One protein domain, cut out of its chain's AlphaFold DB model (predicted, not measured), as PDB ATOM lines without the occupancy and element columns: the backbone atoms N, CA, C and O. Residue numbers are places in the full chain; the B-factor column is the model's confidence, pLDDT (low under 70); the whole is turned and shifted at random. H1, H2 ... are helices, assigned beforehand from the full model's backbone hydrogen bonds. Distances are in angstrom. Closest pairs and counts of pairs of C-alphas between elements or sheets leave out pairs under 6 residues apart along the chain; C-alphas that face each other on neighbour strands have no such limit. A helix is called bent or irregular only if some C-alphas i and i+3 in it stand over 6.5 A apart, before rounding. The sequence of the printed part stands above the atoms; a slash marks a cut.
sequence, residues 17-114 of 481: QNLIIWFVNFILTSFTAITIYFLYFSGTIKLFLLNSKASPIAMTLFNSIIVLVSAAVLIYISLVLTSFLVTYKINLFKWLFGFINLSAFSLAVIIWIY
ATOM      1  N   GLN A  17     -11.492  28.184  -1.506       88.38
ATOM      2  CA  GLN A  17     -10.882  26.880  -1.795       88.38
ATOM      3  C   GLN A  17     -11.683  25.710  -1.204       88.38
ATOM      4  O   GLN A  17     -11.955  24.733  -1.898       88.38
ATOM      5  N   ASN A  18     -12.114  25.818   0.056       87.50
ATOM      6  CA  ASN A  18     -12.900  24.768   0.706       87.50
ATOM      7  C   ASN A  18     -14.293  24.641   0.077       87.50
ATOM      8  O   ASN A  18     -14.824  23.537  -0.014       87.50
ATOM      9  N   LEU A  19     -14.864  25.757  -0.387       87.75
ATOM     10  CA  LEU A  19     -16.144  25.771  -1.091       87.75
ATOM     11  C   LEU A  19     -16.054  25.066  -2.453       87.75
ATOM     12  O   LEU A  19     -16.942  24.288  -2.787       87.75
ATOM     13  N   ILE A  20     -14.959  25.260  -3.197       90.44
ATOM     14  CA  ILE A  20     -14.700  24.532  -4.452       90.44
ATOM     15  C   ILE A  20     -14.556  23.030  -4.188       90.44
ATOM     16  O   ILE A  20     -15.191  22.227  -4.869       90.44
ATOM     17  N   ILE A  21     -13.768  22.639  -3.178       88.88
ATOM     18  CA  ILE A  21     -13.589  21.225  -2.808       88.88
ATOM     19  C   ILE A  21     -14.935  20.595  -2.433       88.88
ATOM     20  O   ILE A  21     -15.251  19.497  -2.890       88.88
ATOM     21  N   TRP A  22     -15.744  21.303  -1.640       92.19
ATOM     22  CA  TRP A  22     -17.084  20.847  -1.282       92.19
ATOM     23  C   TRP A  22     -17.969  20.659  -2.510       92.19
ATOM     24  O   TRP A  22     -18.612  19.622  -2.639       92.19
ATOM     25  N   PHE A  23     -17.978  21.625  -3.427       92.06
ATOM     26  CA  PHE A  23     -18.817  21.571  -4.617       92.06
ATOM     27  C   PHE A  23     -18.445  20.399  -5.537       92.06
ATOM     28  O   PHE A  23     -19.323  19.664  -5.985       92.06
ATOM     29  N   VAL A  24     -17.147  20.159  -5.757       91.44
ATOM     30  CA  VAL A  24     -16.670  19.008  -6.542       91.44
ATOM     31  C   VAL A  24     -17.072  17.692  -5.875       91.44
ATOM     32  O   VAL A  24     -17.643  16.822  -6.531       91.44
ATOM     33  N   ASN A  25     -16.844  17.555  -4.566       89.44
ATOM     34  CA  ASN A  25     -17.272  16.364  -3.830       89.44
ATOM     35  C   ASN A  25     -18.785  16.179  -3.886       89.44
ATOM     36  O   ASN A  25     -19.252  15.057  -4.064       89.44
ATOM     37  N   PHE A  26     -19.552  17.262  -3.762       92.44
ATOM     38  CA  PHE A  26     -21.002  17.227  -3.837       92.44
ATOM     39  C   PHE A  26     -21.471  16.699  -5.191       92.44
ATOM     40  O   PHE A  26     -22.314  15.810  -5.211       92.44
ATOM     41  N   ILE A  27     -20.892  17.159  -6.305       91.50
ATOM     42  CA  ILE A  27     -21.226  16.649  -7.643       91.50
ATOM     43  C   ILE A  27     -20.912  15.153  -7.756       91.50
ATOM     44  O   ILE A  27     -21.786  14.373  -8.134       91.50
ATOM     45  N   LEU A  28     -19.688  14.741  -7.402       91.69
ATOM     46  CA  LEU A  28     -19.247  13.348  -7.544       91.69
ATOM     47  C   LEU A  28     -20.092  12.393  -6.688       91.69
ATOM     48  O   LEU A  28     -20.577  11.367  -7.174       91.69
ATOM     49  N   THR A  29     -20.303  12.752  -5.420       88.31
ATOM     50  CA  THR A  29     -21.079  11.942  -4.473       88.31
ATOM     51  C   THR A  29     -22.558  11.922  -4.831       88.31
ATOM     52  O   THR A  29     -23.153  10.846  -4.849       88.31
ATOM     53  N   SER A  30     -23.145  13.069  -5.185       89.81
ATOM     54  CA  SER A  30     -24.568  13.148  -5.523       89.81
ATOM     55  C   SER A  30     -24.884  12.377  -6.794       89.81
ATOM     56  O   SER A  30     -25.839  11.612  -6.800       89.81
ATOM     57  N   PHE A  31     -24.072  12.495  -7.848       89.62
ATOM     58  CA  PHE A  31     -24.311  11.756  -9.091       89.62
ATOM     59  C   PHE A  31     -24.212  10.237  -8.885       89.62
ATOM     60  O   PHE A  31     -25.062   9.478  -9.360       89.62
ATOM     61  N   THR A  32     -23.215   9.789  -8.117       89.19
ATOM     62  CA  THR A  32     -23.053   8.371  -7.767       89.19
ATOM     63  C   THR A  32     -24.238   7.872  -6.939       89.19
ATOM     64  O   THR A  32     -24.820   6.835  -7.249       89.19
ATOM     65  N   ALA A  33     -24.650   8.625  -5.916       88.69
ATOM     66  CA  ALA A  33     -25.765   8.254  -5.052       88.69
ATOM     67  C   ALA A  33     -27.111   8.258  -5.787       88.69
ATOM     68  O   ALA A  33     -27.908   7.345  -5.591       88.69
ATOM     69  N   ILE A  34     -27.344   9.235  -6.666       86.50
ATOM     70  CA  ILE A  34     -28.516   9.280  -7.548       86.50
ATOM     71  C   ILE A  34     -28.534   8.044  -8.444       86.50
ATOM     72  O   ILE A  34     -29.570   7.396  -8.567       86.50
ATOM     73  N   THR A  35     -27.387   7.668  -9.014       84.44
ATOM     74  CA  THR A  35     -27.278   6.452  -9.827       84.44
ATOM     75  C   THR A  35     -27.657   5.222  -9.004       84.44
ATOM     76  O   THR A  35     -28.555   4.489  -9.398       84.44
ATOM     77  N   ILE A  36     -27.084   5.038  -7.812       84.69
ATOM     78  CA  ILE A  36     -27.438   3.924  -6.912       84.69
ATOM     79  C   ILE A  36     -28.934   3.943  -6.550       84.69
ATOM     80  O   ILE A  36     -29.586   2.899  -6.562       84.69
ATOM     81  N   TYR A  37     -29.502   5.115  -6.260       84.25
ATOM     82  CA  TYR A  37     -30.923   5.267  -5.954       84.25
ATOM     83  C   TYR A  37     -31.809   4.805  -7.115       84.25
ATOM     84  O   TYR A  37     -32.727   4.009  -6.912       84.25
ATOM     85  N   PHE A  38     -31.515   5.255  -8.337       77.19
ATOM     86  CA  PHE A  38     -32.260   4.831  -9.518       77.19
ATOM     87  C   PHE A  38     -32.148   3.325  -9.750       77.19
ATOM     88  O   PHE A  38     -33.166   2.699 -10.034       77.19
ATOM     89  N   LEU A  39     -30.961   2.744  -9.558       75.94
ATOM     90  CA  LEU A  39     -30.725   1.318  -9.785       75.94
ATOM     91  C   LEU A  39     -31.430   0.405  -8.779       75.94
ATOM     92  O   LEU A  39     -31.988  -0.610  -9.182       75.94
ATOM     93  N   TYR A  40     -31.415   0.746  -7.490       77.25
ATOM     94  CA  TYR A  40     -31.839  -0.187  -6.436       77.25
ATOM     95  C   TYR A  40     -33.128   0.220  -5.720       77.25
ATOM     96  O   TYR A  40     -33.924  -0.633  -5.321       77.25
ATOM     97  N   PHE A  41     -33.349   1.522  -5.534       75.19
ATOM     98  CA  PHE A  41     -34.417   2.019  -4.666       75.19
ATOM     99  C   PHE A  41     -35.661   2.449  -5.437       75.19
ATOM    100  O   PHE A  41     -36.772   2.286  -4.939       75.19
ATOM    101  N   SER A  42     -35.506   2.968  -6.656       73.06
ATOM    102  CA  SER A  42     -36.652   3.477  -7.420       73.06
ATOM    103  C   SER A  42     -37.692   2.384  -7.717       73.06
ATOM    104  O   SER A  42     -38.888   2.610  -7.533       73.06
ATOM    105  N   GLY A  43     -37.247   1.177  -8.084       67.69
ATOM    106  CA  GLY A  43     -38.121   0.030  -8.349       67.69
ATOM    107  C   GLY A  43     -38.834  -0.484  -7.096       67.69
ATOM    108  O   GLY A  43     -40.056  -0.627  -7.094       67.69
ATOM    109  N   THR A  44     -38.097  -0.682  -5.999       73.75
ATOM    110  CA  THR A  44     -38.649  -1.186  -4.728       73.75
ATOM    111  C   THR A  44     -39.643  -0.215  -4.098       73.75
ATOM    112  O   THR A  44     -40.710  -0.634  -3.649       73.75
ATOM    113  N   ILE A  45     -39.349   1.089  -4.121       75.88
ATOM    114  CA  ILE A  45     -40.272   2.124  -3.640       75.88
ATOM    115  C   ILE A  45     -41.543   2.142  -4.491       75.88
ATOM    116  O   ILE A  45     -42.647   2.189  -3.950       75.88
ATOM    117  N   LYS A  46     -41.414   2.059  -5.819       67.38
ATOM    118  CA  LYS A  46     -42.567   2.060  -6.724       67.38
ATOM    119  C   LYS A  46     -43.454   0.829  -6.527       67.38
ATOM    120  O   LYS A  46     -44.670   0.979  -6.452       67.38
ATOM    121  N   LEU A  47     -42.867  -0.358  -6.368       67.06
ATOM    122  CA  LEU A  47     -43.598  -1.588  -6.043       67.06
ATOM    123  C   LEU A  47     -44.330  -1.484  -4.700       67.06
ATOM    124  O   LEU A  47     -45.499  -1.855  -4.603       67.06
ATOM    125  N   PHE A  48     -43.681  -0.929  -3.673       75.94
ATOM    126  CA  PHE A  48     -44.309  -0.698  -2.371       75.94
ATOM    127  C   PHE A  48     -45.518   0.247  -2.473       75.94
ATOM    128  O   PHE A  48     -46.590  -0.037  -1.934       75.94
ATOM    129  N   LEU A  49     -45.376   1.350  -3.213       74.44
ATOM    130  CA  LEU A  49     -46.457   2.314  -3.426       74.44
ATOM    131  C   LEU A  49     -47.621   1.725  -4.231       74.44
ATOM    132  O   LEU A  49     -48.773   1.945  -3.860       74.44
ATOM    133  N   LEU A  50     -47.342   0.930  -5.267       66.06
ATOM    134  CA  LEU A  50     -48.375   0.223  -6.031       66.06
ATOM    135  C   LEU A  50     -49.143  -0.770  -5.147       66.06
ATOM    136  O   LEU A  50     -50.374  -0.756  -5.127       66.06
ATOM    137  N   ASN A  51     -48.436  -1.554  -4.329       73.50
ATOM    138  CA  ASN A  51     -49.058  -2.520  -3.416       73.50
ATOM    139  C   ASN A  51     -49.912  -1.855  -2.325       73.50
ATOM    140  O   ASN A  51     -50.894  -2.439  -1.870       73.50
ATOM    141  N   SER A  52     -49.578  -0.626  -1.923       79.50
ATOM    142  CA  SER A  52     -50.370   0.139  -0.947       79.50
ATOM    143  C   SER A  52     -51.624   0.798  -1.532       79.50
ATOM    144  O   SER A  52     -52.379   1.416  -0.780       79.50
ATOM    145  N   LYS A  53     -51.876   0.669  -2.848       82.31
ATOM    146  CA  LYS A  53     -52.987   1.333  -3.554       82.31
ATOM    147  C   LYS A  53     -53.022   2.849  -3.309       82.31
ATOM    148  O   LYS A  53     -54.094   3.449  -3.224       82.31
ATOM    149  N   ALA A  54     -51.850   3.467  -3.147       78.69
ATOM    150  CA  ALA A  54     -51.751   4.904  -2.935       78.69
ATOM    151  C   ALA A  54     -52.371   5.660  -4.121       78.69
ATOM    152  O   ALA A  54     -52.272   5.227  -5.268       78.69
ATOM    153  N   SER A  55     -53.002   6.808  -3.870       80.00
ATOM    154  CA  SER A  55     -53.491   7.647  -4.969       80.00
ATOM    155  C   SER A  55     -52.313   8.229  -5.771       80.00
ATOM    156  O   SER A  55     -51.244   8.458  -5.195       80.00
ATOM    157  N   PRO A  56     -52.481   8.552  -7.068       74.38
ATOM    158  CA  PRO A  56     -51.413   9.155  -7.873       74.38
ATOM    159  C   PRO A  56     -50.826  10.432  -7.250       74.38
ATOM    160  O   PRO A  56     -49.618  10.651  -7.280       74.38
ATOM    161  N   ILE A  57     -51.665  11.251  -6.605       79.25
ATOM    162  CA  ILE A  57     -51.234  12.469  -5.898       79.25
ATOM    163  C   ILE A  57     -50.340  12.118  -4.703       79.25
ATOM    164  O   ILE A  57     -49.295  12.740  -4.512       79.25
ATOM    165  N   ALA A  58     -50.723  11.107  -3.916       81.88
ATOM    166  CA  ALA A  58     -49.924  10.647  -2.786       81.88
ATOM    167  C   ALA A  58     -48.563  10.103  -3.245       81.88
ATOM    168  O   ALA A  58     -47.552  10.402  -2.611       81.88
ATOM    169  N   MET A  59     -48.511   9.387  -4.374       76.38
ATOM    170  CA  MET A  59     -47.250   8.913  -4.955       76.38
ATOM    171  C   MET A  59     -46.330  10.077  -5.342       76.38
ATOM    172  O   MET A  59     -45.147  10.068  -5.004       76.38
ATOM    173  N   THR A  60     -46.864  11.109  -6.001       77.44
ATOM    174  CA  THR A  60     -46.085  12.290  -6.407       77.44
ATOM    175  C   THR A  60     -45.544  13.060  -5.202       77.44
ATOM    176  O   THR A  60     -44.369  13.436  -5.183       77.44
ATOM    177  N   LEU A  61     -46.367  13.257  -4.166       84.81
ATOM    178  CA  LEU A  61     -45.942  13.904  -2.922       84.81
ATOM    179  C   LEU A  61     -44.856  13.094  -2.211       84.81
ATOM    180  O   LEU A  61     -43.834  13.649  -1.813       84.81
ATOM    181  N   PHE A  62     -45.043  11.782  -2.099       86.12
ATOM    182  CA  PHE A  62     -44.084  10.898  -1.447       86.12
ATOM    183  C   PHE A  62     -42.733  10.876  -2.173       86.12
ATOM    184  O   PHE A  62     -41.691  11.043  -1.536       86.12
ATOM    185  N   ASN A  63     -42.740  10.778  -3.506       78.44
ATOM    186  CA  ASN A  63     -41.524  10.871  -4.316       78.44
ATOM    187  C   ASN A  63     -40.822  12.221  -4.124       78.44
ATOM    188  O   ASN A  63     -39.605  12.263  -3.960       78.44
ATOM    189  N   SER A  64     -41.581  13.318  -4.068       83.25
ATOM    190  CA  SER A  64     -41.026  14.657  -3.832       83.25
ATOM    191  C   SER A  64     -40.352  14.762  -2.459       83.25
ATOM    192  O   SER A  64     -39.249  15.295  -2.350       83.25
ATOM    193  N   ILE A  65     -40.971  14.196  -1.416       89.38
ATOM    194  CA  ILE A  65     -40.400  14.148  -0.063       89.38
ATOM    195  C   ILE A  65     -39.112  13.321  -0.049       89.38
ATOM    196  O   ILE A  65     -38.112  13.776   0.504       89.38
ATOM    197  N   ILE A  66     -39.092  12.146  -0.686       86.56
ATOM    198  CA  ILE A  66     -37.883  11.311  -0.757       86.56
ATOM    199  C   ILE A  66     -36.750  12.047  -1.464       86.56
ATOM    200  O   ILE A  66     -35.620  12.020  -0.976       86.56
ATOM    201  N   VAL A  67     -37.032  12.712  -2.585       82.88
ATOM    202  CA  VAL A  67     -36.023  13.476  -3.329       82.88
ATOM    203  C   VAL A  67     -35.462  14.607  -2.466       82.88
ATOM    204  O   VAL A  67     -34.244  14.750  -2.377       82.88
ATOM    205  N   LEU A  68     -36.319  15.357  -1.764       87.19
ATOM    206  CA  LEU A  68     -35.895  16.436  -0.863       87.19
ATOM    207  C   LEU A  68     -35.050  15.924   0.310       87.19
ATOM    208  O   LEU A  68     -33.986  16.478   0.593       87.19
ATOM    209  N   VAL A  69     -35.490  14.851   0.972       89.75
ATOM    210  CA  VAL A  69     -34.755  14.237   2.087       89.75
ATOM    211  C   VAL A  69     -33.416  13.684   1.602       89.75
ATOM    212  O   VAL A  69     -32.390  13.928   2.236       89.75
ATOM    213  N   SER A  70     -33.391  13.010   0.452       86.25
ATOM    214  CA  SER A  70     -32.161  12.473  -0.141       86.25
ATOM    215  C   SER A  70     -31.186  13.591  -0.503       86.25
ATOM    216  O   SER A  70     -30.004  13.491  -0.189       86.25
ATOM    217  N   ALA A  71     -31.668  14.693  -1.086       87.19
ATOM    218  CA  ALA A  71     -30.843  15.859  -1.386       87.19
ATOM    219  C   ALA A  71     -30.245  16.481  -0.112       87.19
ATOM    220  O   ALA A  71     -29.046  16.750  -0.066       87.19
ATOM    221  N   ALA A  72     -31.043  16.645   0.950       90.56
ATOM    222  CA  ALA A  72     -30.565  17.161   2.234       90.56
ATOM    223  C   ALA A  72     -29.502  16.244   2.867       90.56
ATOM    224  O   ALA A  72     -28.465  16.719   3.337       90.56
ATOM    225  N   VAL A  73     -29.723  14.926   2.824       91.44
ATOM    226  CA  VAL A  73     -28.764  13.921   3.299       91.44
ATOM    227  C   VAL A  73     -27.474  13.960   2.478       91.44
ATOM    228  O   VAL A  73     -26.394  13.932   3.061       91.44
ATOM    229  N   LEU A  74     -27.546  14.093   1.151       90.75
ATOM    230  CA  LEU A  74     -26.366  14.182   0.283       90.75
ATOM    231  C   LEU A  74     -25.565  15.467   0.505       90.75
ATOM    232  O   LEU A  74     -24.335  15.418   0.552       90.75
ATOM    233  N   ILE A  75     -26.240  16.600   0.716       90.00
ATOM    234  CA  ILE A  75     -25.591  17.857   1.111       90.00
ATOM    235  C   ILE A  75     -24.845  17.660   2.434       90.00
ATOM    236  O   ILE A  75     -23.665  18.004   2.532       90.00
ATOM    237  N   TYR A  76     -25.502  17.064   3.434       91.69
ATOM    238  CA  TYR A  76     -24.899  16.802   4.738       91.69
ATOM    239  C   TYR A  76     -23.699  15.851   4.644       91.69
ATOM    240  O   TYR A  76     -22.624  16.167   5.153       91.69
ATOM    241  N   ILE A  77     -23.842  14.724   3.941       89.69
ATOM    242  CA  ILE A  77     -22.760  13.759   3.713       89.69
ATOM    243  C   ILE A  77     -21.587  14.443   3.005       89.69
ATOM    244  O   ILE A  77     -20.454  14.330   3.466       89.69
ATOM    245  N   SER A  78     -21.837  15.219   1.946       89.94
ATOM    246  CA  SER A  78     -20.785  15.962   1.244       89.94
ATOM    247  C   SER A  78     -20.069  16.969   2.156       89.94
ATOM    248  O   SER A  78     -18.840  17.089   2.108       89.94
ATOM    249  N   LEU A  79     -20.799  17.662   3.040       89.06
ATOM    250  CA  LEU A  79     -20.213  18.570   4.033       89.06
ATOM    251  C   LEU A  79     -19.326  17.826   5.037       89.06
ATOM    252  O   LEU A  79     -18.208  18.271   5.303       89.06
ATOM    253  N   VAL A  80     -19.785  16.686   5.563       88.19
ATOM    254  CA  VAL A  80     -19.014  15.849   6.498       88.19
ATOM    255  C   VAL A  80     -17.753  15.307   5.824       88.19
ATOM    256  O   VAL A  80     -16.660  15.430   6.377       88.19
ATOM    257  N   LEU A  81     -17.880  14.774   4.608       86.69
ATOM    258  CA  LEU A  81     -16.758  14.254   3.823       86.69
ATOM    259  C   LEU A  81     -15.751  15.355   3.488       86.69
ATOM    260  O   LEU A  81     -14.544  15.157   3.611       86.69
ATOM    261  N   THR A  82     -16.227  16.547   3.137       88.12
ATOM    262  CA  THR A  82     -15.345  17.688   2.870       88.12
ATOM    263  C   THR A  82     -14.645  18.163   4.136       88.12
ATOM    264  O   THR A  82     -13.438  18.398   4.113       88.12
ATOM    265  N   SER A  83     -15.358  18.242   5.261       86.88
ATOM    266  CA  SER A  83     -14.756  18.564   6.557       86.88
ATOM    267  C   SER A  83     -13.651  17.569   6.920       86.88
ATOM    268  O   SER A  83     -12.559  17.970   7.330       86.88
ATOM    269  N   PHE A  84     -13.886  16.278   6.671       85.69
ATOM    270  CA  PHE A  84     -12.891  15.227   6.857       85.69
ATOM    271  C   PHE A  84     -11.658  15.446   5.961       85.69
ATOM    272  O   PHE A  84     -10.526  15.451   6.447       85.69
ATOM    273  N   LEU A  85     -11.861  15.710   4.667       86.56
ATOM    274  CA  LEU A  85     -10.778  15.958   3.709       86.56
ATOM    275  C   LEU A  85      -9.955  17.211   4.022       86.56
ATOM    276  O   LEU A  85      -8.741  17.221   3.806       86.56
ATOM    277  N   VAL A  86     -10.584  18.271   4.523       87.31
ATOM    278  CA  VAL A  86      -9.890  19.514   4.887       87.31
ATOM    279  C   VAL A  86      -9.098  19.328   6.185       87.31
ATOM    280  O   VAL A  86      -7.947  19.759   6.263       87.31
ATOM    281  N   THR A  87      -9.672  18.640   7.176       85.56
ATOM    282  CA  THR A  87      -9.109  18.540   8.534       85.56
ATOM    283  C   THR A  87      -7.947  17.551   8.641       85.56
ATOM    284  O   THR A  87      -6.983  17.805   9.366       85.56
ATOM    285  N   TYR A  88      -7.992  16.421   7.929       81.62
ATOM    286  CA  TYR A  88      -6.932  15.417   8.026       81.62
ATOM    287  C   TYR A  88      -5.646  15.883   7.330       81.62
ATOM    288  O   TYR A  88      -5.666  16.321   6.184       81.62
ATOM    289  N   LYS A  89      -4.496  15.768   8.006       81.56
ATOM    290  CA  LYS A  89      -3.181  16.156   7.451       81.56
ATOM    291  C   LYS A  89      -2.551  15.100   6.534       81.56
ATOM    292  O   LYS A  89      -1.588  15.399   5.838       81.56
ATOM    293  N   ILE A  90      -3.063  13.869   6.532       81.31
ATOM    294  CA  ILE A  90      -2.461  12.757   5.788       81.31
ATOM    295  C   ILE A  90      -2.846  12.866   4.307       81.31
ATOM    296  O   ILE A  90      -3.979  12.567   3.931       81.31
ATOM    297  N   ASN A  91      -1.889  13.263   3.462       85.38
ATOM    298  CA  ASN A  91      -2.108  13.447   2.021       85.38
ATOM    299  C   ASN A  91      -2.590  12.169   1.317       85.38
ATOM    300  O   ASN A  91      -3.465  12.252   0.460       85.38
ATOM    301  N   LEU A  92      -2.078  10.994   1.706       86.75
ATOM    302  CA  LEU A  92      -2.443   9.717   1.081       86.75
ATOM    303  C   LEU A  92      -3.953   9.443   1.149       86.75
ATOM    304  O   LEU A  92      -4.549   9.027   0.159       86.75
ATOM    305  N   PHE A  93      -4.589   9.724   2.291       83.00
ATOM    306  CA  PHE A  93      -6.019   9.471   2.465       83.00
ATOM    307  C   PHE A  93      -6.876  10.384   1.576       83.00
ATOM    308  O   PHE A  93      -7.875   9.939   1.019       83.00
ATOM    309  N   LYS A  94      -6.464  11.648   1.390       85.06
ATOM    310  CA  LYS A  94      -7.168  12.591   0.503       85.06
ATOM    311  C   LYS A  94      -7.130  12.125  -0.949       85.06
ATOM    312  O   LYS A  94      -8.161  12.133  -1.615       85.06
ATOM    313  N   TRP A  95      -5.957  11.690  -1.408       86.81
ATOM    314  CA  TRP A  95      -5.776  11.151  -2.756       86.81
ATOM    315  C   TRP A  95      -6.593   9.884  -2.974       86.81
ATOM    316  O   TRP A  95      -7.321   9.800  -3.960       86.81
ATOM    317  N   LEU A  96      -6.535   8.937  -2.034       89.38
ATOM    318  CA  LEU A  96      -7.301   7.696  -2.122       89.38
ATOM    319  C   LEU A  96      -8.809   7.971  -2.177       89.38
ATOM    320  O   LEU A  96      -9.507   7.424  -3.023       89.38
ATOM    321  N   PHE A  97      -9.310   8.857  -1.319       87.00
ATOM    322  CA  PHE A  97     -10.723   9.216  -1.298       87.00
ATOM    323  C   PHE A  97     -11.173   9.924  -2.583       87.00
ATOM    324  O   PHE A  97     -12.223   9.593  -3.136       87.00
ATOM    325  N   GLY A  98     -10.380  10.877  -3.084       86.94
ATOM    326  CA  GLY A  98     -10.648  11.538  -4.361       86.94
ATOM    327  C   GLY A  98     -10.678  10.541  -5.520       86.94
ATOM    328  O   GLY A  98     -11.603  10.567  -6.329       86.94
ATOM    329  N   PHE A  99      -9.725   9.605  -5.546       90.94
ATOM    330  CA  PHE A  99      -9.663   8.545  -6.551       90.94
ATOM    331  C   PHE A  99     -10.877   7.610  -6.492       90.94
ATOM    332  O   PHE A  99     -11.455   7.303  -7.533       90.94
ATOM    333  N   ILE A 100     -11.306   7.198  -5.294       92.00
ATOM    334  CA  ILE A 100     -12.501   6.360  -5.112       92.00
ATOM    335  C   ILE A 100     -13.751   7.082  -5.628       92.00
ATOM    336  O   ILE A 100     -14.509   6.492  -6.394       92.00
ATOM    337  N   ASN A 101     -13.956   8.354  -5.272       88.44
ATOM    338  CA  ASN A 101     -15.123   9.111  -5.744       88.44
ATOM    339  C   ASN A 101     -15.102   9.334  -7.253       88.44
ATOM    340  O   ASN A 101     -16.131   9.180  -7.903       88.44
ATOM    341  N   LEU A 102     -13.941   9.669  -7.817       90.81
ATOM    342  CA  LEU A 102     -13.802   9.850  -9.258       90.81
ATOM    343  C   LEU A 102     -14.045   8.537 -10.009       90.81
ATOM    344  O   LEU A 102     -14.710   8.539 -11.042       90.81
ATOM    345  N   SER A 103     -13.553   7.416  -9.476       93.31
ATOM    346  CA  SER A 103     -13.780   6.085 -10.047       93.31
ATOM    347  C   SER A 103     -15.257   5.697  -9.976       93.31
ATOM    348  O   SER A 103     -15.814   5.252 -10.975       93.31
ATOM    349  N   ALA A 104     -15.914   5.925  -8.835       91.19
ATOM    350  CA  ALA A 104     -17.340   5.654  -8.662       91.19
ATOM    351  C   ALA A 104     -18.209   6.531  -9.580       91.19
ATOM    352  O   ALA A 104     -19.121   6.024 -10.229       91.19
ATOM    353  N   PHE A 105     -17.875   7.817  -9.708       91.25
ATOM    354  CA  PHE A 105     -18.523   8.730 -10.647       91.25
ATOM    355  C   PHE A 105     -18.327   8.285 -12.098       91.25
ATOM    356  O   PHE A 105     -19.287   8.223 -12.859       91.25
ATOM    357  N   SER A 106     -17.099   7.930 -12.480       92.19
ATOM    358  CA  SER A 106     -16.793   7.459 -13.835       92.19
ATOM    359  C   SER A 106     -17.559   6.177 -14.155       92.19
ATOM    360  O   SER A 106     -18.136   6.063 -15.231       92.19
ATOM    361  N   LEU A 107     -17.634   5.244 -13.201       91.56
ATOM    362  CA  LEU A 107     -18.427   4.027 -13.337       91.56
ATOM    363  C   LEU A 107     -19.921   4.341 -13.480       91.56
ATOM    364  O   LEU A 107     -20.576   3.776 -14.351       91.56
ATOM    365  N   ALA A 108     -20.450   5.275 -12.686       89.06
ATOM    366  CA  ALA A 108     -21.825   5.740 -12.823       89.06
ATOM    367  C   ALA A 108     -22.074   6.331 -14.221       89.06
ATOM    368  O   ALA A 108     -23.033   5.950 -14.884       89.06
ATOM    369  N   VAL A 109     -21.188   7.193 -14.726       87.50
ATOM    370  CA  VAL A 109     -21.297   7.757 -16.082       87.50
ATOM    371  C   VAL A 109     -21.270   6.658 -17.148       87.50
ATOM    372  O   VAL A 109     -22.101   6.670 -18.051       87.50
ATOM    373  N   ILE A 110     -20.369   5.676 -17.027       89.31
ATOM    374  CA  ILE A 110     -20.304   4.521 -17.936       89.31
ATOM    375  C   ILE A 110     -21.631   3.755 -17.929       89.31
ATOM    376  O   ILE A 110     -22.145   3.438 -18.997       89.31
ATOM    377  N   ILE A 111     -22.211   3.509 -16.753       85.44
ATOM    378  CA  ILE A 111     -23.513   2.849 -16.605       85.44
ATOM    379  C   ILE A 111     -24.617   3.613 -17.354       85.44
ATOM    380  O   ILE A 111     -25.411   3.004 -18.065       85.44
ATOM    381  N   TRP A 112     -24.649   4.944 -17.250       80.75
ATOM    382  CA  TRP A 112     -25.635   5.770 -17.957       80.75
ATOM    383  C   TRP A 112     -25.416   5.808 -19.477       80.75
ATOM    384  O   TRP A 112     -26.382   5.889 -20.235       80.75
ATOM    385  N   ILE A 113     -24.165   5.729 -19.945       83.00
ATOM    386  CA  ILE A 113     -23.832   5.671 -21.382       83.00
ATOM    387  C   ILE A 113     -24.167   4.293 -21.979       83.00
ATOM    388  O   ILE A 113     -24.616   4.208 -23.132       83.00
ATOM    389  N   TYR A 114     -23.962   3.234 -21.191       82.62
ATOM    390  CA  TYR A 114     -24.167   1.830 -21.548       82.62
ATOM    391  C   TYR A 114     -25.236   1.187 -20.649       82.62
ATOM    392  O   TYR A 114     -24.924   0.286 -19.865       82.62
TER     393      TYR A 114
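Overview. This is residues 17 to 114 of the 481 residues of an uncharacterized protein of Ignavibacteriales bacterium (UniProt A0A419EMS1). A long bent helix, H1, puts its first arm, H1a, between H2 and H3 in a loose bundle, while its second arm, H1b, runs away from H3 toward the beginning of H2. The bundle is up and down, each of H1a, H2 and H3 running against the one before. The printed part has 98 residues, named helices H1, H2, H3 and no named strand: all helix. It is loose, radius of gyration of the C-alphas 16.6 A, and elongated, 53 by 29 by 17 A.

Along the chain. Find C-alpha 17 at (-10.882, 26.880, -1.795), where H1, residues 17 to 51, begins. Assigned as one helix by its hydrogen bonds, it is bent: C-alphas 39 and 42 are 6.7 A apart. H1a, residues 17 to 39, measures 33.3 A; H1b is residues 42 to 51. H2, residues 56 to 87, measures 46.3 A; H3, residues 91 to 113, measures 32.9 A, ending at (-23.832, 5.671, -21.382).

Arrangement. H1a touches residues 71 to 86 of H2, closest C-alphas Phe 26 and Ser 78, 5.2 A, a steep tilt of 40 degrees, opposite ways. Residues 25 to 35 of H1a touch residues 101 to 108 of H3, closest C-alphas Thr 32 and Phe 105, 5.4 A. H1b and H3 are apart. Every O i to N i+4 pair is within hydrogen-bond range in H1a, H1b, H2 and H3.

Size, cuts and confidence. The printed part has no cut, both links are tight, and residues 43, 46 to 47 and 50 have pLDDT under 70.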